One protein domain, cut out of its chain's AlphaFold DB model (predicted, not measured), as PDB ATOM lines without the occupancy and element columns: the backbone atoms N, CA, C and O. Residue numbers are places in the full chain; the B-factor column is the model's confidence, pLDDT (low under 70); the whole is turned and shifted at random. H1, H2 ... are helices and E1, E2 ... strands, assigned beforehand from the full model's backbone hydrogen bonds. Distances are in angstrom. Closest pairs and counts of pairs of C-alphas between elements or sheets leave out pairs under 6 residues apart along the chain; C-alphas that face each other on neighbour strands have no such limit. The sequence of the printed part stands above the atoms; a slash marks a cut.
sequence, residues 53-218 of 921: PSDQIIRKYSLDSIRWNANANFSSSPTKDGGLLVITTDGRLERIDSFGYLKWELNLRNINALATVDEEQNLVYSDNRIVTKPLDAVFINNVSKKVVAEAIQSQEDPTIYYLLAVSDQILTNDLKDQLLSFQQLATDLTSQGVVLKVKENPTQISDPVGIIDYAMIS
ATOM      1  N   PRO A  53     260.765 175.713 255.823       33.28
ATOM      2  CA  PRO A  53     260.670 177.176 255.807       33.28
ATOM      3  C   PRO A  53     260.487 177.725 254.382       33.28
ATOM      4  O   PRO A  53     261.124 177.255 253.435       33.28
ATOM      5  N   SER A  54     259.250 177.763 253.896       32.28
ATOM      6  CA  SER A  54     258.847 178.461 252.655       32.28
ATOM      7  C   SER A  54     259.402 179.891 252.630       32.28
ATOM      8  O   SER A  54     259.729 180.469 253.667       32.28
ATOM      9  N   ASP A  55     260.399 180.267 251.768       37.88
ATOM     10  CA  ASP A  55     260.584 181.584 251.112       37.88
ATOM     11  C   ASP A  55     259.617 182.632 251.671       37.88
ATOM     12  O   ASP A  55     259.840 183.831 251.493       37.88
ATOM     13  N   GLN A  56     258.672 182.269 252.590       36.81
ATOM     14  CA  GLN A  56     257.630 183.156 253.138       36.81
ATOM     15  C   GLN A  56     258.072 183.765 254.476       36.81
ATOM     16  O   GLN A  56     257.568 184.820 254.866       36.81
ATOM     17  N   ILE A  57     259.194 183.260 255.131       40.66
ATOM     18  CA  ILE A  57     259.540 183.679 256.507       40.66
ATOM     19  C   ILE A  57     260.269 185.029 256.450       40.66
ATOM     20  O   ILE A  57     260.042 185.886 257.306       40.66
ATOM     21  N   ILE A  58     261.012 185.331 255.215       42.41
ATOM     22  CA  ILE A  58     261.708 186.628 255.053       42.41
ATOM     23  C   ILE A  58     260.729 187.667 254.492       42.41
ATOM     24  O   ILE A  58     260.866 188.858 254.780       42.41
ATOM     25  N   ARG A  59     259.462 187.136 254.000       39.62
ATOM     26  CA  ARG A  59     258.474 188.065 253.408       39.62
ATOM     27  C   ARG A  59     257.285 188.253 254.349       39.62
ATOM     28  O   ARG A  59     256.414 189.085 254.086       39.62
ATOM     29  N   LYS A  60     257.265 187.458 255.505       43.53
ATOM     30  CA  LYS A  60     256.056 187.517 256.355       43.53
ATOM     31  C   LYS A  60     256.269 188.567 257.458       43.53
ATOM     32  O   LYS A  60     257.323 188.624 258.094       43.53
ATOM     33  N   TYR A  61     255.607 189.766 257.305       47.41
ATOM     34  CA  TYR A  61     255.519 190.757 258.400       47.41
ATOM     35  C   TYR A  61     254.886 190.142 259.655       47.41
ATOM     36  O   TYR A  61     254.018 189.272 259.571       47.41
ATOM     37  N   SER A  62     255.640 190.107 260.755       45.53
ATOM     38  CA  SER A  62     255.000 189.581 261.991       45.53
ATOM     39  C   SER A  62     253.928 190.558 262.491       45.53
ATOM     40  O   SER A  62     254.145 191.770 262.556       45.53
ATOM     41  N   LEU A  63     252.632 190.207 262.120       44.47
ATOM     42  CA  LEU A  63     251.770 190.936 263.084       44.47
ATOM     43  C   LEU A  63     250.534 190.094 263.394       44.47
ATOM     44  O   LEU A  63     249.429 190.391 262.932       44.47
ATOM     45  N   ASP A  64     250.717 188.753 263.569       39.72
ATOM     46  CA  ASP A  64     249.521 188.245 264.294       39.72
ATOM     47  C   ASP A  64     249.399 188.921 265.669       39.72
ATOM     48  O   ASP A  64     250.242 189.732 266.056       39.72
ATOM     49  N   SER A  65     248.192 189.082 266.242       47.38
ATOM     50  CA  SER A  65     247.905 189.595 267.598       47.38
ATOM     51  C   SER A  65     248.875 189.009 268.638       47.38
ATOM     52  O   SER A  65     249.202 187.821 268.608       47.38
ATOM     53  N   ILE A  66     249.774 189.837 269.221       51.41
ATOM     54  CA  ILE A  66     250.738 189.498 270.290       51.41
ATOM     55  C   ILE A  66     249.965 189.138 271.571       51.41
ATOM     56  O   ILE A  66     248.979 189.789 271.927       51.41
ATOM     57  N   ARG A  67     250.458 187.961 272.013       57.59
ATOM     58  CA  ARG A  67     249.795 187.524 273.269       57.59
ATOM     59  C   ARG A  67     250.517 188.138 274.476       57.59
ATOM     60  O   ARG A  67     251.747 188.152 274.548       57.59
ATOM     61  N   TRP A  68     249.697 188.787 275.300       56.19
ATOM     62  CA  TRP A  68     250.197 189.185 276.638       56.19
ATOM     63  C   TRP A  68     249.890 188.088 277.661       56.19
ATOM     64  O   TRP A  68     248.760 187.606 277.766       56.19
ATOM     65  N   ASN A  69     251.013 187.687 278.262       59.88
ATOM     66  CA  ASN A  69     250.767 186.733 279.368       59.88
ATOM     67  C   ASN A  69     250.481 187.487 280.676       59.88
ATOM     68  O   ASN A  69     251.363 188.130 281.250       59.88
ATOM     69  N   ALA A  70     249.206 187.524 281.077       58.91
ATOM     70  CA  ALA A  70     248.758 188.297 282.263       58.91
ATOM     71  C   ALA A  70     249.469 187.818 283.532       58.91
ATOM     72  O   ALA A  70     249.516 188.549 284.525       58.91
ATOM     73  N   ASN A  71     249.982 186.477 283.469       62.81
ATOM     74  CA  ASN A  71     250.696 185.887 284.625       62.81
ATOM     75  C   ASN A  71     252.160 186.343 284.667       62.81
ATOM     76  O   ASN A  71     252.808 186.230 285.709       62.81
ATOM     77  N   ALA A  72     252.575 186.836 283.532       62.38
ATOM     78  CA  ALA A  72     253.886 187.513 283.413       62.38
ATOM     79  C   ALA A  72     253.719 188.872 282.727       62.38
ATOM     80  O   ALA A  72     252.718 189.128 282.055       62.38
ATOM     81  N   ASN A  73     254.286 189.844 283.242       51.94
ATOM     82  CA  ASN A  73     254.083 191.207 282.687       51.94
ATOM     83  C   ASN A  73     254.916 191.404 281.416       51.94
ATOM     84  O   ASN A  73     255.071 192.533 280.946       51.94
ATOM     85  N   PHE A  74     255.349 190.194 280.817       53.31
ATOM     86  CA  PHE A  74     256.173 190.463 279.622       53.31
ATOM     87  C   PHE A  74     255.596 189.710 278.418       53.31
ATOM     88  O   PHE A  74     255.173 188.558 278.528       53.31
ATOM     89  N   SER A  75     255.380 190.379 277.321       48.94
ATOM     90  CA  SER A  75     254.877 189.696 276.104       48.94
ATOM     91  C   SER A  75     255.962 189.650 275.029       48.94
ATOM     92  O   SER A  75     255.813 188.939 274.033       48.94
ATOM     93  N   SER A  76     257.230 190.251 275.417       54.62
ATOM     94  CA  SER A  76     258.300 190.279 274.404       54.62
ATOM     95  C   SER A  76     259.640 190.580 275.079       54.62
ATOM     96  O   SER A  76     259.685 191.060 276.214       54.62
ATOM     97  N   SER A  77     260.681 189.995 274.440       64.75
ATOM     98  CA  SER A  77     262.038 190.236 274.990       64.75
ATOM     99  C   SER A  77     262.964 190.720 273.864       64.75
ATOM    100  O   SER A  77     262.971 190.170 272.760       64.75
ATOM    101  N   PRO A  78     263.642 191.862 274.164       63.25
ATOM    102  CA  PRO A  78     264.591 192.333 273.143       63.25
ATOM    103  C   PRO A  78     265.758 191.352 272.952       63.25
ATOM    104  O   PRO A  78     266.115 190.608 273.870       63.25
ATOM    105  N   THR A  79     266.227 191.400 271.682       66.25
ATOM    106  CA  THR A  79     267.420 190.565 271.404       66.25
ATOM    107  C   THR A  79     268.636 191.475 271.228       66.25
ATOM    108  O   THR A  79     268.503 192.690 271.058       66.25
ATOM    109  N   LYS A  80     269.852 190.902 271.353       71.06
ATOM    110  CA  LYS A  80     271.100 191.699 271.351       71.06
ATOM    111  C   LYS A  80     271.305 192.374 269.991       71.06
ATOM    112  O   LYS A  80     271.935 193.430 269.922       71.06
ATOM    113  N   ASP A  81     270.724 191.804 269.032       61.72
ATOM    114  CA  ASP A  81     270.950 192.446 267.716       61.72
ATOM    115  C   ASP A  81     269.853 193.473 267.409       61.72
ATOM    116  O   ASP A  81     269.712 193.906 266.264       61.72
ATOM    117  N   GLY A  82     269.094 193.904 268.416       54.41
ATOM    118  CA  GLY A  82     268.125 194.998 268.196       54.41
ATOM    119  C   GLY A  82     266.761 194.475 267.731       54.41
ATOM    120  O   GLY A  82     265.859 195.277 267.475       54.41
ATOM    121  N   GLY A  83     266.586 193.098 267.595       61.44
ATOM    122  CA  GLY A  83     265.294 192.461 267.259       61.44
ATOM    123  C   GLY A  83     264.457 192.128 268.499       61.44
ATOM    124  O   GLY A  83     264.660 192.693 269.575       61.44
ATOM    125  N   LEU A  84     263.371 191.264 268.160       65.62
ATOM    126  CA  LEU A  84     262.466 190.954 269.288       65.62
ATOM    127  C   LEU A  84     262.067 189.475 269.258       65.62
ATOM    128  O   LEU A  84     262.012 188.851 268.195       65.62
ATOM    129  N   LEU A  85     261.864 188.988 270.434       72.44
ATOM    130  CA  LEU A  85     261.128 187.707 270.565       72.44
ATOM    131  C   LEU A  85     259.673 187.982 270.959       72.44
ATOM    132  O   LEU A  85     259.396 188.688 271.931       72.44
ATOM    133  N   VAL A  86     258.812 187.414 270.087       70.12
ATOM    134  CA  VAL A  86     257.393 187.724 270.364       70.12
ATOM    135  C   VAL A  86     256.595 186.417 270.457       70.12
ATOM    136  O   VAL A  86     256.812 185.476 269.690       70.12
ATOM    137  N   ILE A  87     255.647 186.480 271.420       73.75
ATOM    138  CA  ILE A  87     254.747 185.315 271.555       73.75
ATOM    139  C   ILE A  87     253.385 185.668 270.935       73.75
ATOM    140  O   ILE A  87     252.796 186.709 271.234       73.75
ATOM    141  N   THR A  88     252.905 184.765 270.058       70.38
ATOM    142  CA  THR A  88     251.622 185.051 269.376       70.38
ATOM    143  C   THR A  88     250.435 184.581 270.229       70.38
ATOM    144  O   THR A  88     250.608 183.880 271.229       70.38
ATOM    145  N   THR A  89     249.153 184.978 269.859       68.31
ATOM    146  CA  THR A  89     247.918 184.633 270.626       68.31
ATOM    147  C   THR A  89     247.728 183.118 270.677       68.31
ATOM    148  O   THR A  89     247.131 182.611 271.629       68.31
ATOM    149  N   ASP A  90     248.251 182.452 269.658       73.00
ATOM    150  CA  ASP A  90     248.061 180.981 269.659       73.00
ATOM    151  C   ASP A  90     249.229 180.279 270.363       73.00
ATOM    152  O   ASP A  90     249.317 179.049 270.339       73.00
ATOM    153  N   GLY A  91     250.173 181.099 270.933       75.62
ATOM    154  CA  GLY A  91     251.177 180.489 271.840       75.62
ATOM    155  C   GLY A  91     252.443 180.075 271.083       75.62
ATOM    156  O   GLY A  91     253.209 179.244 271.577       75.62
ATOM    157  N   ARG A  92     252.684 180.657 269.866       83.50
ATOM    158  CA  ARG A  92     253.934 180.392 269.112       83.50
ATOM    159  C   ARG A  92     254.961 181.484 269.436       83.50
ATOM    160  O   ARG A  92     254.606 182.600 269.823       83.50
ATOM    161  N   LEU A  93     256.252 181.073 269.243       84.56
ATOM    162  CA  LEU A  93     257.313 182.082 269.444       84.56
ATOM    163  C   LEU A  93     257.872 182.538 268.090       84.56
ATOM    164  O   LEU A  93     258.237 181.719 267.243       84.56
ATOM    165  N   GLU A  94     257.890 183.916 268.016       77.50
ATOM    166  CA  GLU A  94     258.430 184.465 266.756       77.50
ATOM    167  C   GLU A  94     259.669 185.315 267.068       77.50
ATOM    168  O   GLU A  94     259.682 186.100 268.019       77.50
ATOM    169  N   ARG A  95     260.765 185.038 266.274       79.56
ATOM    170  CA  ARG A  95     261.991 185.860 266.320       79.56
ATOM    171  C   ARG A  95     261.994 186.861 265.160       79.56
ATOM    172  O   ARG A  95     261.996 186.481 263.987       79.56
ATOM    173  N   ILE A  96     261.991 188.228 265.708       68.81
ATOM    174  CA  ILE A  96     261.879 189.306 264.710       68.81
ATOM    175  C   ILE A  96     263.179 190.122 264.745       68.81
ATOM    176  O   ILE A  96     263.763 190.349 265.808       68.81
ATOM    177  N   ASP A  97     263.542 190.519 263.621       61.41
ATOM    178  CA  ASP A  97     264.798 191.300 263.626       61.41
ATOM    179  C   ASP A  97     264.499 192.784 263.868       61.41
ATOM    180  O   ASP A  97     263.359 193.168 264.137       61.41
ATOM    181  N   SER A  98     265.520 193.635 263.899       57.72
ATOM    182  CA  SER A  98     265.395 195.055 264.302       57.72
ATOM    183  C   SER A  98     264.593 195.855 263.277       57.72
ATOM    184  O   SER A  98     264.130 196.955 263.584       57.72
ATOM    185  N   PHE A  99     264.335 195.222 262.201       51.59
ATOM    186  CA  PHE A  99     263.609 195.981 261.154       51.59
ATOM    187  C   PHE A  99     262.182 195.463 261.006       51.59
ATOM    188  O   PHE A  99     261.434 195.946 260.154       51.59
ATOM    189  N   GLY A 100     261.809 194.448 261.925       51.47
ATOM    190  CA  GLY A 100     260.379 194.065 261.960       51.47
ATOM    191  C   GLY A 100     260.097 192.825 261.099       51.47
ATOM    192  O   GLY A 100     258.935 192.438 260.956       51.47
ATOM    193  N   TYR A 101     261.213 192.097 260.518       58.12
ATOM    194  CA  TYR A 101     261.003 190.852 259.746       58.12
ATOM    195  C   TYR A 101     261.147 189.620 260.648       58.12
ATOM    196  O   TYR A 101     261.919 189.616 261.608       58.12
ATOM    197  N   LEU A 102     260.283 188.610 260.118       65.44
ATOM    198  CA  LEU A 102     260.330 187.338 260.875       65.44
ATOM    199  C   LEU A 102     261.582 186.537 260.484       65.44
ATOM    200  O   LEU A 102     261.804 186.235 259.309       65.44
ATOM    201  N   LYS A 103     262.449 186.285 261.561       72.94
ATOM    202  CA  LYS A 103     263.637 185.435 261.303       72.94
ATOM    203  C   LYS A 103     263.297 183.948 261.411       72.94
ATOM    204  O   LYS A 103     263.654 183.173 260.521       72.94
ATOM    205  N   TRP A 104     262.655 183.561 262.337       82.25
ATOM    206  CA  TRP A 104     262.153 182.171 262.438       82.25
ATOM    207  C   TRP A 104     261.003 182.127 263.446       82.25
ATOM    208  O   TRP A 104     260.757 183.091 264.174       82.25
ATOM    209  N   GLU A 105     260.261 181.083 263.346       84.19
ATOM    210  CA  GLU A 105     259.137 180.852 264.280       84.19
ATOM    211  C   GLU A 105     259.215 179.429 264.839       84.19
ATOM    212  O   GLU A 105     259.710 178.511 264.181       84.19
ATOM    213  N   LEU A 106     258.852 179.431 266.039       87.38
ATOM    214  CA  LEU A 106     258.824 178.101 266.680       87.38
ATOM    215  C   LEU A 106     257.424 177.798 267.219       87.38
ATOM    216  O   LEU A 106     256.886 178.530 268.053       87.38
ATOM    217  N   ASN A 107     256.885 176.669 266.679       88.94
ATOM    218  CA  ASN A 107     255.584 176.153 267.151       88.94
ATOM    219  C   ASN A 107     255.767 174.771 267.794       88.94
ATOM    220  O   ASN A 107     256.100 173.793 267.122       88.94
ATOM    221  N   LEU A 108     255.413 174.833 269.118       89.25
ATOM    222  CA  LEU A 108     255.742 173.599 269.875       89.25
ATOM    223  C   LEU A 108     254.825 172.448 269.456       89.25
ATOM    224  O   LEU A 108     255.161 171.282 269.681       89.25
ATOM    225  N   ARG A 109     253.692 172.711 268.841       84.06
ATOM    226  CA  ARG A 109     252.770 171.625 268.412       84.06
ATOM    227  C   ARG A 109     253.366 170.821 267.258       84.06
ATOM    228  O   ARG A 109     252.954 169.681 267.029       84.06
ATOM    229  N   ASN A 110     254.359 171.442 266.647       83.50
ATOM    230  CA  ASN A 110     254.932 170.731 265.479       83.50
ATOM    231  C   ASN A 110     256.303 170.140 265.813       83.50
ATOM    232  O   ASN A 110     256.979 169.613 264.928       83.50
ATOM    233  N   ILE A 111     256.632 170.170 267.070       85.62
ATOM    234  CA  ILE A 111     257.970 169.641 267.411       85.62
ATOM    235  C   ILE A 111     257.858 168.145 267.728       85.62
ATOM    236  O   ILE A 111     257.031 167.722 268.540       85.62
ATOM    237  N   ASN A 112     258.856 167.420 267.030       81.81
ATOM    238  CA  ASN A 112     258.694 165.957 267.237       81.81
ATOM    239  C   ASN A 112     260.028 165.323 267.642       81.81
ATOM    240  O   ASN A 112     260.100 164.110 267.839       81.81
ATOM    241  N   ALA A 113     261.089 166.216 267.839       85.38
ATOM    242  CA  ALA A 113     262.371 165.630 268.291       85.38
ATOM    243  C   ALA A 113     263.311 166.758 268.736       85.38
ATOM    244  O   ALA A 113     263.079 167.933 268.444       85.38
ATOM    245  N   LEU A 114     264.382 166.255 269.476       88.62
ATOM    246  CA  LEU A 114     265.439 167.219 269.857       88.62
ATOM    247  C   LEU A 114     266.494 167.320 268.755       88.62
ATOM    248  O   LEU A 114     266.761 166.352 268.039       88.62
ATOM    249  N   ALA A 115     267.099 168.528 268.748       91.06
ATOM    250  CA  ALA A 115     268.135 168.750 267.725       91.06
ATOM    251  C   ALA A 115     269.482 168.190 268.212       91.06
ATOM    252  O   ALA A 115     269.771 168.176 269.411       91.06
ATOM    253  N   THR A 116     270.239 167.702 267.226       90.38
ATOM    254  CA  THR A 116     271.584 167.204 267.564       90.38
ATOM    255  C   THR A 116     272.589 168.360 267.480       90.38
ATOM    256  O   THR A 116     272.485 169.234 266.618       90.38
ATOM    257  N   VAL A 117     273.538 168.317 268.525       91.06
ATOM    258  CA  VAL A 117     274.559 169.392 268.492       91.06
ATOM    259  C   VAL A 117     275.946 168.743 268.509       91.06
ATOM    260  O   VAL A 117     276.103 167.583 268.899       91.06
ATOM    261  N   ASP A 118     277.006 169.511 267.940       89.25
ATOM    262  CA  ASP A 118     278.382 168.977 267.956       89.25
ATOM    263  C   ASP A 118     279.071 169.307 269.286       89.25
ATOM    264  O   ASP A 118     278.421 169.722 270.247       89.25
ATOM    265  N   GLU A 119     280.396 169.034 269.441       83.81
ATOM    266  CA  GLU A 119     281.130 169.198 270.721       83.81
ATOM    267  C   GLU A 119     281.159 170.670 271.150       83.81
ATOM    268  O   GLU A 119     281.297 170.958 272.341       83.81
ATOM    269  N   GLU A 120     280.885 171.484 270.168       83.50
ATOM    270  CA  GLU A 120     280.860 172.927 270.529       83.50
ATOM    271  C   GLU A 120     279.419 173.418 270.697       83.50
ATOM    272  O   GLU A 120     279.174 174.625 270.717       83.50
ATOM    273  N   GLN A 121     278.495 172.460 270.720       85.19
ATOM    274  CA  GLN A 121     277.058 172.730 270.944       85.19
ATOM    275  C   GLN A 121     276.447 173.511 269.772       85.19
ATOM    276  O   GLN A 121     275.521 174.302 269.963       85.19
ATOM    277  N   ASN A 122     277.049 173.373 268.615       88.75
ATOM    278  CA  ASN A 122     276.405 173.905 267.398       88.75
ATOM    279  C   ASN A 122     275.473 172.871 266.753       88.75
ATOM    280  O   ASN A 122     275.674 171.663 266.885       88.75
ATOM    281  N   LEU A 123     274.472 173.443 266.097       90.00
ATOM    282  CA  LEU A 123     273.502 172.526 265.455       90.00
ATOM    283  C   LEU A 123     274.175 171.761 264.310       90.00
ATOM    284  O   LEU A 123     275.028 172.298 263.600       90.00
ATOM    285  N   VAL A 124     273.772 170.518 264.175       89.88
ATOM    286  CA  VAL A 124     274.331 169.673 263.100       89.88
ATOM    287  C   VAL A 124     273.282 169.559 261.985       89.88
ATOM    288  O   VAL A 124     272.092 169.356 262.242       89.88
ATOM    289  N   TYR A 125     273.897 169.629 260.783       84.94
ATOM    290  CA  TYR A 125     272.949 169.618 259.648       84.94
ATOM    291  C   TYR A 125     273.307 168.467 258.697       84.94
ATOM    292  O   TYR A 125     274.469 168.074 258.579       84.94
ATOM    293  N   SER A 126     272.224 167.910 258.135       82.00
ATOM    294  CA  SER A 126     272.373 166.987 256.991       82.00
ATOM    295  C   SER A 126     271.356 167.351 255.901       82.00
ATOM    296  O   SER A 126     270.156 167.464 256.155       82.00
ATOM    297  N   ASP A 127     271.885 167.596 254.679       77.94
ATOM    298  CA  ASP A 127     271.025 168.020 253.547       77.94
ATOM    299  C   ASP A 127     270.231 169.281 253.908       77.94
ATOM    300  O   ASP A 127     269.025 169.357 253.663       77.94
ATOM    301  N   ASN A 128     270.951 170.200 254.684       69.62
ATOM    302  CA  ASN A 128     270.384 171.520 255.039       69.62
ATOM    303  C   ASN A 128     269.206 171.392 256.012       69.62
ATOM    304  O   ASN A 128     268.380 172.301 256.113       69.62
ATOM    305  N   ARG A 129     269.131 170.298 256.626       79.38
ATOM    306  CA  ARG A 129     268.116 170.099 257.683       79.38
ATOM    307  C   ARG A 129     268.817 169.672 258.978       79.38
ATOM    308  O   ARG A 129     269.843 168.987 258.954       79.38
ATOM    309  N   ILE A 130     268.163 170.156 260.075       85.69
ATOM    310  CA  ILE A 130     268.795 169.823 261.370       85.69
ATOM    311  C   ILE A 130     268.666 168.311 261.626       85.69
ATOM    312  O   ILE A 130     267.617 167.709 261.382       85.69
ATOM    313  N   VAL A 131     269.837 167.812 261.953       88.81
ATOM    314  CA  VAL A 131     269.794 166.395 262.381       88.81
ATOM    315  C   VAL A 131     269.137 166.301 263.766       88.81
ATOM    316  O   VAL A 131     269.436 167.079 264.675       88.81
ATOM    317  N   THR A 132     268.170 165.313 263.872       87.56
ATOM    318  CA  THR A 132     267.435 165.226 265.152       87.56
ATOM    319  C   THR A 132     267.744 163.881 265.823       87.56
ATOM    320  O   THR A 132     268.181 162.930 265.172       87.56
ATOM    321  N   LYS A 133     267.706 163.958 267.139       82.75
ATOM    322  CA  LYS A 133     267.844 162.711 267.924       82.75
ATOM    323  C   LYS A 133     266.475 162.054 268.143       82.75
ATOM    324  O   LYS A 133     265.477 162.725 268.412       82.75
ATOM    325  N   PRO A 134     266.355 160.673 267.522       63.28
ATOM    326  CA  PRO A 134     265.069 159.999 267.774       63.28
ATOM    327  C   PRO A 134     264.909 159.613 269.253       63.28
ATOM    328  O   PRO A 134     265.893 159.362 269.953       63.28
ATOM    329  N   LEU A 135     263.605 160.017 270.092       52.78
ATOM    330  CA  LEU A 135     262.690 159.157 270.891       52.78
ATOM    331  C   LEU A 135     262.715 159.606 272.357       52.78
ATOM    332  O   LEU A 135     263.427 159.034 273.187       52.78
ATOM    333  N   ASP A 136     262.410 160.815 272.535       67.06
ATOM    334  CA  ASP A 136     261.884 160.907 273.924       67.06
ATOM    335  C   ASP A 136     260.358 161.062 273.890       67.06
ATOM    336  O   ASP A 136     259.831 162.156 273.675       67.06
ATOM    337  N   ALA A 137     259.629 159.880 273.547       73.00
ATOM    338  CA  ALA A 137     258.147 159.914 273.502       73.00
ATOM    339  C   ALA A 137     257.577 160.760 274.648       73.00
ATOM    340  O   ALA A 137     256.561 161.436 274.466       73.00
ATOM    341  N   VAL A 138     258.344 160.744 275.723       76.06
ATOM    342  CA  VAL A 138     257.890 161.548 276.881       76.06
ATOM    343  C   VAL A 138     258.024 163.044 276.560       76.06
ATOM    344  O   VAL A 138     257.112 163.818 276.862       76.06
ATOM    345  N   PHE A 139     259.049 163.410 275.903       83.12
ATOM    346  CA  PHE A 139     259.215 164.829 275.518       83.12
ATOM    347  C   PHE A 139     258.130 165.256 274.522       83.12
ATOM    348  O   PHE A 139     257.474 166.278 274.735       83.12
ATOM    349  N   ILE A 140     257.915 164.451 273.510       80.50
ATOM    350  CA  ILE A 140     256.963 164.843 272.445       80.50
ATOM    351  C   ILE A 140     255.554 164.982 273.028       80.50
ATOM    352  O   ILE A 140     254.864 165.960 272.733       80.50
ATOM    353  N   ASN A 141     255.173 163.973 273.824       78.19
ATOM    354  CA  ASN A 141     253.805 164.030 274.395       78.19
ATOM    355  C   ASN A 141     253.644 165.238 275.328       78.19
ATOM    356  O   ASN A 141     252.564 165.829 275.379       78.19
ATOM    357  N   ASN A 142     254.772 165.660 275.804       79.88
ATOM    358  CA  ASN A 142     254.643 166.744 276.809       79.88
ATOM    359  C   ASN A 142     254.683 168.125 276.144       79.88
ATOM    360  O   ASN A 142     253.975 169.033 276.582       79.88
ATOM    361  N   VAL A 143     255.359 168.242 275.062       86.75
ATOM    362  CA  VAL A 143     255.544 169.600 274.513       86.75
ATOM    363  C   VAL A 143     254.399 169.911 273.542       86.75
ATOM    364  O   VAL A 143     254.073 171.081 273.330       86.75
ATOM    365  N   SER A 144     253.669 168.878 272.946       83.62
ATOM    366  CA  SER A 144     252.648 169.109 271.903       83.62
ATOM    367  C   SER A 144     251.393 169.763 272.492       83.62
ATOM    368  O   SER A 144     250.604 170.352 271.753       83.62
ATOM    369  N   LYS A 145     251.207 169.759 273.802       85.94
ATOM    370  CA  LYS A 145     250.008 170.394 274.402       85.94
ATOM    371  C   LYS A 145     250.419 171.642 275.187       85.94
ATOM    372  O   LYS A 145     249.728 172.042 276.127       85.94
ATOM    373  N   LYS A 146     251.573 172.198 274.713       89.06
ATOM    374  CA  LYS A 146     252.059 173.374 275.472       89.06
ATOM    375  C   LYS A 146     252.195 174.569 274.527       89.06
ATOM    376  O   LYS A 146     252.251 174.411 273.306       89.06
ATOM    377  N   VAL A 147     252.165 175.693 275.238       88.88
ATOM    378  CA  VAL A 147     252.394 176.942 274.487       88.88
ATOM    379  C   VAL A 147     253.520 177.713 275.188       88.88
ATOM    380  O   VAL A 147     253.783 177.520 276.376       88.88
ATOM    381  N   VAL A 148     254.102 178.567 274.329       89.25
ATOM    382  CA  VAL A 148     255.202 179.364 274.922       89.25
ATOM    383  C   VAL A 148     254.608 180.515 275.750       89.25
ATOM    384  O   VAL A 148     253.744 181.261 275.282       89.25
ATOM    385  N   ALA A 149     255.183 180.571 277.004       85.44
ATOM    386  CA  ALA A 149     254.628 181.606 277.922       85.44
ATOM    387  C   ALA A 149     255.653 182.733 278.096       85.44
ATOM    388  O   ALA A 149     255.267 183.891 278.275       85.44
ATOM    389  N   GLU A 150     256.920 182.454 278.056       86.69
ATOM    390  CA  GLU A 150     257.991 183.464 278.164       86.69
ATOM    391  C   GLU A 150     259.247 182.960 277.443       86.69
ATOM    392  O   GLU A 150     259.474 181.754 277.323       86.69
ATOM    393  N   ALA A 151     260.015 183.996 277.014       87.62
ATOM    394  CA  ALA A 151     261.280 183.600 276.355       87.62
ATOM    395  C   ALA A 151     262.336 184.684 276.586       87.62
ATOM    396  O   ALA A 151     262.028 185.877 276.627       87.62
ATOM    397  N   ILE A 152     263.585 184.184 276.807       86.50
ATOM    398  CA  ILE A 152     264.674 185.173 276.962       86.50
ATOM    399  C   ILE A 152     265.882 184.673 276.162       86.50
ATOM    400  O   ILE A 152     266.013 183.479 275.882       86.50
ATOM    401  N   GLN A 153     266.688 185.672 275.737       88.00
ATOM    402  CA  GLN A 153     267.954 185.313 275.060       88.00
ATOM    403  C   GLN A 153     269.093 185.238 276.085       88.00
ATOM    404  O   GLN A 153     269.145 186.017 277.039       88.00
ATOM    405  N   SER A 154     269.907 184.232 275.840       89.12
ATOM    406  CA  SER A 154     271.031 184.044 276.778       89.12
ATOM    407  C   SER A 154     271.968 185.259 276.737       89.12
ATOM    408  O   SER A 154     272.265 185.801 275.671       89.12
ATOM    409  N   GLN A 155     272.443 185.619 277.975       81.12
ATOM    410  CA  GLN A 155     273.401 186.749 278.036       81.12
ATOM    411  C   GLN A 155     274.814 186.287 277.656       81.12
ATOM    412  O   GLN A 155     275.621 187.096 277.194       81.12
ATOM    413  N   GLU A 156     275.128 184.991 277.755       84.50
ATOM    414  CA  GLU A 156     276.482 184.463 277.460       84.50
ATOM    415  C   GLU A 156     276.629 184.108 275.979       84.50
ATOM    416  O   GLU A 156     277.667 184.398 275.381       84.50
ATOM    417  N   ASP A 157     275.565 183.542 275.499       87.94
ATOM    418  CA  ASP A 157     275.590 183.160 274.070       87.94
ATOM    419  C   ASP A 157     274.278 183.619 273.409       87.94
ATOM    420  O   ASP A 157     273.214 183.037 273.630       87.94
ATOM    421  N   PRO A 158     274.417 184.661 272.496       86.81
ATOM    422  CA  PRO A 158     273.220 185.280 271.909       86.81
ATOM    423  C   PRO A 158     272.519 184.338 270.916       86.81
ATOM    424  O   PRO A 158     271.422 184.651 270.445       86.81
ATOM    425  N   THR A 159     273.119 183.143 270.660       89.44
ATOM    426  CA  THR A 159     272.434 182.177 269.768       89.44
ATOM    427  C   THR A 159     271.589 181.189 270.582       89.44
ATOM    428  O   THR A 159     270.885 180.358 270.005       89.44
ATOM    429  N   ILE A 160     271.604 181.371 271.863       92.81
ATOM    430  CA  ILE A 160     270.819 180.448 272.710       92.81
ATOM    431  C   ILE A 160     269.653 181.233 273.326       92.81
ATOM    432  O   ILE A 160     269.800 182.390 273.728       92.81
ATOM    433  N   TYR A 161     268.528 180.446 273.394       93.44
ATOM    434  CA  TYR A 161     267.309 181.040 273.976       93.44
ATOM    435  C   TYR A 161     266.701 180.052 274.975       93.44
ATOM    436  O   TYR A 161     266.796 178.833 274.809       93.44
ATOM    437  N   TYR A 162     266.180 180.633 276.013       94.56
ATOM    438  CA  TYR A 162     265.418 179.804 276.974       94.56
ATOM    439  C   TYR A 162     263.928 180.163 276.925       94.56
ATOM    440  O   TYR A 162     263.552 181.337 276.936       94.56
ATOM    441  N   LEU A 163     263.176 179.026 276.834       93.94
ATOM    442  CA  LEU A 163     261.719 179.252 276.678       93.94
ATOM    443  C   LEU A 163     260.971 178.532 277.803       93.94
ATOM    444  O   LEU A 163     261.269 177.383 278.137       93.94
ATOM    445  N   LEU A 164     260.088 179.356 278.418       94.06
ATOM    446  CA  LEU A 164     259.132 178.690 279.330       94.06
ATOM    447  C   LEU A 164     257.841 178.319 278.585       94.06
ATOM    448  O   LEU A 164     257.192 179.170 277.973       94.06
ATOM    449  N   ALA A 165     257.564 176.994 278.599       92.75
ATOM    450  CA  ALA A 165     256.300 176.522 277.984       92.75
ATOM    451  C   ALA A 165     255.362 175.939 279.049       92.75
ATOM    452  O   ALA A 165     255.791 175.218 279.955       92.75
ATOM    453  N   VAL A 166     254.066 176.365 278.910       90.25
ATOM    454  CA  VAL A 166     253.082 175.855 279.898       90.25
ATOM    455  C   VAL A 166     251.888 175.257 279.149       90.25
ATOM    456  O   VAL A 166     251.818 175.313 277.919       90.25
ATOM    457  N   SER A 167     251.037 174.681 279.939       86.56
ATOM    458  CA  SER A 167     249.872 174.016 279.315       86.56
ATOM    459  C   SER A 167     249.036 175.017 278.503       86.56
ATOM    460  O   SER A 167     248.864 176.173 278.895       86.56
ATOM    461  N   ASP A 168     248.560 174.517 277.328       83.00
ATOM    462  CA  ASP A 168     247.796 175.426 276.438       83.00
ATOM    463  C   ASP A 168     246.423 175.745 277.035       83.00
ATOM    464  O   ASP A 168     245.689 176.570 276.489       83.00
ATOM    465  N   GLN A 169     246.149 175.091 278.172       77.25
ATOM    466  CA  GLN A 169     244.877 175.392 278.859       77.25
ATOM    467  C   GLN A 169     244.858 176.845 279.346       77.25
ATOM    468  O   GLN A 169     243.784 177.388 279.613       77.25
ATOM    469  N   ILE A 170     246.021 177.447 279.382       74.38
ATOM    470  CA  ILE A 170     246.088 178.843 279.875       74.38
ATOM    471  C   ILE A 170     245.558 179.799 278.804       74.38
ATOM    472  O   ILE A 170     245.252 180.954 279.106       74.38
ATOM    473  N   LEU A 171     245.408 179.331 277.515       71.44
ATOM    474  CA  LEU A 171     244.958 180.226 276.428       71.44
ATOM    475  C   LEU A 171     243.456 180.475 276.522       71.44
ATOM    476  O   LEU A 171     242.983 181.534 276.104       71.44
ATOM    477  N   THR A 172     242.663 179.665 277.088       63.22
ATOM    478  CA  THR A 172     241.183 179.770 277.058       63.22
ATOM    479  C   THR A 172     240.680 180.456 278.328       63.22
ATOM    480  O   THR A 172     239.533 180.905 278.370       63.22
ATOM    481  N   ASN A 173     241.645 180.931 279.175       55.94
ATOM    482  CA  ASN A 173     241.282 181.652 280.412       55.94
ATOM    483  C   ASN A 173     239.913 181.228 280.944       55.94
ATOM    484  O   ASN A 173     239.301 181.952 281.732       55.94
ATOM    485  N   ASP A 174     239.186 180.093 280.407       50.56
ATOM    486  CA  ASP A 174     237.848 179.628 280.825       50.56
ATOM    487  C   ASP A 174     238.004 178.391 281.721       50.56
ATOM    488  O   ASP A 174     238.520 177.353 281.297       50.56
ATOM    489  N   LEU A 175     238.315 178.618 282.999       58.50
ATOM    490  CA  LEU A 175     238.514 177.464 283.917       58.50
ATOM    491  C   LEU A 175     237.164 176.945 284.410       58.50
ATOM    492  O   LEU A 175     236.548 177.520 285.310       58.50
ATOM    493  N   LYS A 176     236.242 176.400 283.478       44.19
ATOM    494  CA  LYS A 176     234.882 175.946 283.859       44.19
ATOM    495  C   LYS A 176     234.932 174.489 284.325       44.19
ATOM    496  O   LYS A 176     234.199 174.117 285.244       44.19
ATOM    497  N   ASP A 177     236.032 173.954 285.150       43.47
ATOM    498  CA  ASP A 177     235.516 172.785 285.920       43.47
ATOM    499  C   ASP A 177     236.519 171.631 285.830       43.47
ATOM    500  O   ASP A 177     236.328 170.596 286.471       43.47
ATOM    501  N   GLN A 178     237.938 171.831 286.137       51.09
ATOM    502  CA  GLN A 178     238.661 170.666 286.708       51.09
ATOM    503  C   GLN A 178     240.117 171.054 286.972       51.09
ATOM    504  O   GLN A 178     240.931 171.162 286.053       51.09
ATOM    505  N   LEU A 179     240.375 172.044 287.966       66.06
ATOM    506  CA  LEU A 179     241.787 172.293 288.336       66.06
ATOM    507  C   LEU A 179     242.370 171.074 289.061       66.06
ATOM    508  O   LEU A 179     241.686 170.412 289.846       66.06
ATOM    509  N   LEU A 180     243.320 170.480 288.328       68.62
ATOM    510  CA  LEU A 180     244.004 169.276 288.846       68.62
ATOM    511  C   LEU A 180     244.456 169.480 290.297       68.62
ATOM    512  O   LEU A 180     244.895 170.566 290.682       68.62
ATOM    513  N   SER A 181     244.021 168.552 291.134       77.88
ATOM    514  CA  SER A 181     244.648 168.510 292.471       77.88
ATOM    515  C   SER A 181     246.170 168.324 292.377       77.88
ATOM    516  O   SER A 181     246.711 168.065 291.299       77.88
ATOM    517  N   PHE A 182     246.882 168.629 293.420       83.69
ATOM    518  CA  PHE A 182     248.347 168.429 293.482       83.69
ATOM    519  C   PHE A 182     248.733 167.008 293.065       83.69
ATOM    520  O   PHE A 182     249.657 166.835 292.267       83.69
ATOM    521  N   GLN A 183     247.992 165.987 293.517       83.12
ATOM    522  CA  GLN A 183     248.387 164.585 293.213       83.12
ATOM    523  C   GLN A 183     248.215 164.288 291.720       83.12
ATOM    524  O   GLN A 183     249.070 163.628 291.125       83.12
ATOM    525  N   GLN A 184     247.140 164.860 291.172       83.44
ATOM    526  CA  GLN A 184     246.922 164.641 289.728       83.44
ATOM    527  C   GLN A 184     247.981 165.392 288.907       83.44
ATOM    528  O   GLN A 184     248.478 164.856 287.914       83.44
ATOM    529  N   LEU A 185     248.305 166.604 289.437       85.12
ATOM    530  CA  LEU A 185     249.296 167.420 288.705       85.12
ATOM    531  C   LEU A 185     250.679 166.770 288.783       85.12
ATOM    532  O   LEU A 185     251.427 166.803 287.803       85.12
ATOM    533  N   ALA A 186     250.975 166.131 289.892       84.94
ATOM    534  CA  ALA A 186     252.316 165.532 290.064       84.94
ATOM    535  C   ALA A 186     252.537 164.384 289.076       84.94
ATOM    536  O   ALA A 186     253.681 164.103 288.710       84.94
ATOM    537  N   THR A 187     251.481 163.846 288.526       85.31
ATOM    538  CA  THR A 187     251.693 162.691 287.619       85.31
ATOM    539  C   THR A 187     251.322 163.077 286.184       85.31
ATOM    540  O   THR A 187     251.751 162.410 285.241       85.31
ATOM    541  N   ASP A 188     250.605 164.162 285.992       85.31
ATOM    542  CA  ASP A 188     250.162 164.556 284.644       85.31
ATOM    543  C   ASP A 188     251.202 165.510 284.029       85.31
ATOM    544  O   ASP A 188     251.181 166.719 284.270       85.31
ATOM    545  N   LEU A 189     252.077 165.004 283.187       84.44
ATOM    546  CA  LEU A 189     253.213 165.786 282.639       84.44
ATOM    547  C   LEU A 189     252.710 166.836 281.643       84.44
ATOM    548  O   LEU A 189     253.374 167.854 281.439       84.44
ATOM    549  N   THR A 190     251.570 166.609 281.027       84.50
ATOM    550  CA  THR A 190     251.068 167.566 280.009       84.50
ATOM    551  C   THR A 190     250.612 168.869 280.673       84.50
ATOM    552  O   THR A 190     250.495 169.893 279.999       84.50
ATOM    553  N   SER A 191     250.368 168.784 281.960       84.81
ATOM    554  CA  SER A 191     249.852 169.990 282.643       84.81
ATOM    555  C   SER A 191     250.989 170.706 283.383       84.81
ATOM    556  O   SER A 191     250.775 171.777 283.955       84.81
ATOM    557  N   GLN A 192     252.200 170.076 283.352       90.38
ATOM    558  CA  GLN A 192     253.332 170.709 284.055       90.38
ATOM    559  C   GLN A 192     254.097 171.632 283.098       90.38
ATOM    560  O   GLN A 192     253.942 171.552 281.878       90.38
ATOM    561  N   GLY A 193     254.872 172.528 283.669       92.88
ATOM    562  CA  GLY A 193     255.665 173.464 282.857       92.88
ATOM    563  C   GLY A 193     256.973 172.804 282.391       92.88
ATOM    564  O   GLY A 193     257.458 171.844 282.994       92.88
ATOM    565  N   VAL A 194     257.488 173.426 281.254       94.44
ATOM    566  CA  VAL A 194     258.769 172.925 280.710       94.44
ATOM    567  C   VAL A 194     259.611 174.141 280.297       94.44
ATOM    568  O   VAL A 194     259.089 175.141 279.800       94.44
ATOM    569  N   VAL A 195     260.887 174.000 280.672       95.88
ATOM    570  CA  VAL A 195     261.809 175.015 280.119       95.88
ATOM    571  C   VAL A 195     262.667 174.374 279.019       95.88
ATOM    572  O   VAL A 195     263.251 173.304 279.203       95.88
ATOM    573  N   LEU A 196     262.630 175.099 277.871       94.25
ATOM    574  CA  LEU A 196     263.360 174.557 276.713       94.25
ATOM    575  C   LEU A 196     264.599 175.417 276.446       94.25
ATOM    576  O   LEU A 196     264.568 176.643 276.582       94.25
ATOM    577  N   LYS A 197     265.695 174.697 276.194       94.06
ATOM    578  CA  LYS A 197     266.907 175.371 275.684       94.06
ATOM    579  C   LYS A 197     266.986 175.254 274.156       94.06
ATOM    580  O   LYS A 197     267.046 174.155 273.601       94.06
ATOM    581  N   VAL A 198     267.004 176.484 273.540       94.25
ATOM    582  CA  VAL A 198     266.858 176.523 272.066       94.25
ATOM    583  C   VAL A 198     268.111 177.184 271.484       94.25
ATOM    584  O   VAL A 198     268.629 178.163 272.026       94.25
ATOM    585  N   LYS A 199     268.533 176.552 270.336       93.50
ATOM    586  CA  LYS A 199     269.729 177.126 269.692       93.50
ATOM    587  C   LYS A 199     269.391 177.579 268.270       93.50
ATOM    588  O   LYS A 199     268.706 176.878 267.522       93.50
ATOM    589  N   GLU A 200     269.903 178.823 268.111       89.56
ATOM    590  CA  GLU A 200     269.697 179.384 266.761       89.56
ATOM    591  C   GLU A 200     271.023 179.337 265.987       89.56
ATOM    592  O   GLU A 200     272.098 179.558 266.548       89.56
ATOM    593  N   ASN A 201     270.911 178.989 264.667       84.38
ATOM    594  CA  ASN A 201     272.030 179.171 263.733       84.38
ATOM    595  C   ASN A 201     271.698 180.292 262.735       84.38
ATOM    596  O   ASN A 201     270.943 180.093 261.781       84.38
ATOM    597  N   PRO A 202     272.303 181.401 263.017       72.81
ATOM    598  CA  PRO A 202     271.911 182.600 262.252       72.81
ATOM    599  C   PRO A 202     272.324 182.495 260.780       72.81
ATOM    600  O   PRO A 202     271.791 183.232 259.946       72.81
ATOM    601  N   THR A 203     273.197 181.571 260.462       67.44
ATOM    602  CA  THR A 203     273.658 181.500 259.055       67.44
ATOM    603  C   THR A 203     272.773 180.547 258.245       67.44
ATOM    604  O   THR A 203     272.837 180.544 257.014       67.44
ATOM    605  N   GLN A 204     271.868 179.808 258.902       69.25
ATOM    606  CA  GLN A 204     270.976 178.867 258.195       69.25
ATOM    607  C   GLN A 204     269.595 179.504 257.989       69.25
ATOM    608  O   GLN A 204     268.999 180.054 258.918       69.25
ATOM    609  N   ILE A 205     269.050 179.389 256.720       61.47
ATOM    610  CA  ILE A 205     267.791 180.117 256.415       61.47
ATOM    611  C   ILE A 205     266.624 179.125 256.428       61.47
ATOM    612  O   ILE A 205     265.529 179.473 256.877       61.47
ATOM    613  N   SER A 206     266.841 177.883 256.143       61.84
ATOM    614  CA  SER A 206     265.707 176.967 255.935       61.84
ATOM    615  C   SER A 206     265.300 176.285 257.255       61.84
ATOM    616  O   SER A 206     264.112 176.052 257.487       61.84
ATOM    617  N   ASP A 207     266.252 176.158 258.257       73.75
ATOM    618  CA  ASP A 207     265.972 175.484 259.548       73.75
ATOM    619  C   ASP A 207     266.977 175.988 260.599       73.75
ATOM    620  O   ASP A 207     267.880 175.257 261.013       73.75
ATOM    621  N   PRO A 208     266.664 177.244 260.952       82.25
ATOM    622  CA  PRO A 208     267.703 177.994 261.678       82.25
ATOM    623  C   PRO A 208     267.621 177.768 263.191       82.25
ATOM    624  O   PRO A 208     268.550 178.135 263.915       82.25
ATOM    625  N   VAL A 209     266.543 176.996 263.601       91.12
ATOM    626  CA  VAL A 209     266.419 176.938 265.072       91.12
ATOM    627  C   VAL A 209     266.013 175.514 265.465       91.12
ATOM    628  O   VAL A 209     265.256 174.846 264.757       91.12
ATOM    629  N   GLY A 210     266.638 175.050 266.623       90.81
ATOM    630  CA  GLY A 210     266.281 173.708 267.129       90.81
ATOM    631  C   GLY A 210     266.339 173.680 268.661       90.81
ATOM    632  O   GLY A 210     267.088 174.434 269.286       90.81
ATOM    633  N   ILE A 211     265.470 172.765 269.202       92.75
ATOM    634  CA  ILE A 211     265.528 172.550 270.667       92.75
ATOM    635  C   ILE A 211     266.634 171.526 270.977       92.75
ATOM    636  O   ILE A 211     266.609 170.394 270.490       92.75
ATOM    637  N   ILE A 212     267.559 172.017 271.909       91.94
ATOM    638  CA  ILE A 212     268.746 171.133 272.088       91.94
ATOM    639  C   ILE A 212     268.692 170.483 273.470       91.94
ATOM    640  O   ILE A 212     269.407 169.508 273.718       91.94
ATOM    641  N   ASP A 213     267.890 171.028 274.443       92.00
ATOM    642  CA  ASP A 213     267.735 170.421 275.783       92.00
ATOM    643  C   ASP A 213     266.455 170.961 276.438       92.00
ATOM    644  O   ASP A 213     265.861 171.933 275.967       92.00
ATOM    645  N   TYR A 214     266.002 170.160 277.496       93.00
ATOM    646  CA  TYR A 214     264.768 170.650 278.144       93.00
ATOM    647  C   TYR A 214     264.713 170.144 279.585       93.00
ATOM    648  O   TYR A 214     265.408 169.194 279.954       93.00
ATOM    649  N   ALA A 215     263.918 170.882 280.375       93.75
ATOM    650  CA  ALA A 215     263.693 170.433 281.770       93.75
ATOM    651  C   ALA A 215     262.206 170.536 282.124       93.75
ATOM    652  O   ALA A 215     261.576 171.584 281.952       93.75
ATOM    653  N   MET A 216     261.709 169.378 282.692       92.50
ATOM    654  CA  MET A 216     260.299 169.393 283.148       92.50
ATOM    655  C   MET A 216     260.225 169.927 284.587       92.50
ATOM    656  O   MET A 216     261.054 169.592 285.436       92.50
ATOM    657  N   ILE A 217     259.189 170.735 284.775       94.94
ATOM    658  CA  ILE A 217     259.060 171.333 286.127       94.94
ATOM    659  C   ILE A 217     257.864 170.690 286.843       94.94
ATOM    660  O   ILE A 217     256.705 170.934 286.499       94.94
ATOM    661  N   SER A 218     258.232 169.951 287.885       93.50
ATOM    662  CA  SER A 218     257.162 169.309 288.676       93.50
ATOM    663  C   SER A 218     256.833 170.153 289.921       93.50
ATOM    664  O   SER A 218     257.707 170.798 290.504       93.50
TER     665      SER A 218
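AT A GLANCE: This is residues 53 to 218 of the 921 residues of the protein "Cytadherence related molecule B (CrmB)" of Mycoplasma gallisepticum (strain R(low / passage 15 / clone 2)) (UniProt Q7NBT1). Amid little regular structure, two antiparallel sheets form a sandwich: the meander E1 E2 E3 E4 and strongly twisted E5 E6 E7 E8, each in chain order. H1 follows E4; H2 and H3 follow E6, and residues 172 to 179 between them stick out. The 166 printed residues, mixed in class, are compact: radius of gyration of the C-alphas 16.1 A, spans 46, 34 and 31 A.

HOW THE PARTS SIT: E1, residues 76-78, touches E5, 146-153; their closest C-alphas, Ser 77 and Ile 152, are 6.0 A apart. E7, 193-200, and E8, 209-217, form a hairpin, N 195 and O 215 within hydrogen-bond range, 2.8 A. H1, 137-143, has every O i to N i+4 pair within range; H3, 182-187, has 1 of 2.

IN THESE COORDINATES: E2 is residues 84-87, E3 93-96, E4 102-106, E6 160-167, H2 168-171. C-alpha 76 is at (258.300, 190.279, 274.404), C-alpha 217 at (259.060, 171.333, 286.127).

THE WHOLE: The printed part has no cut; link E4 to H1, 30 residues, is long; residues 53 to 79 have pLDDT under 70.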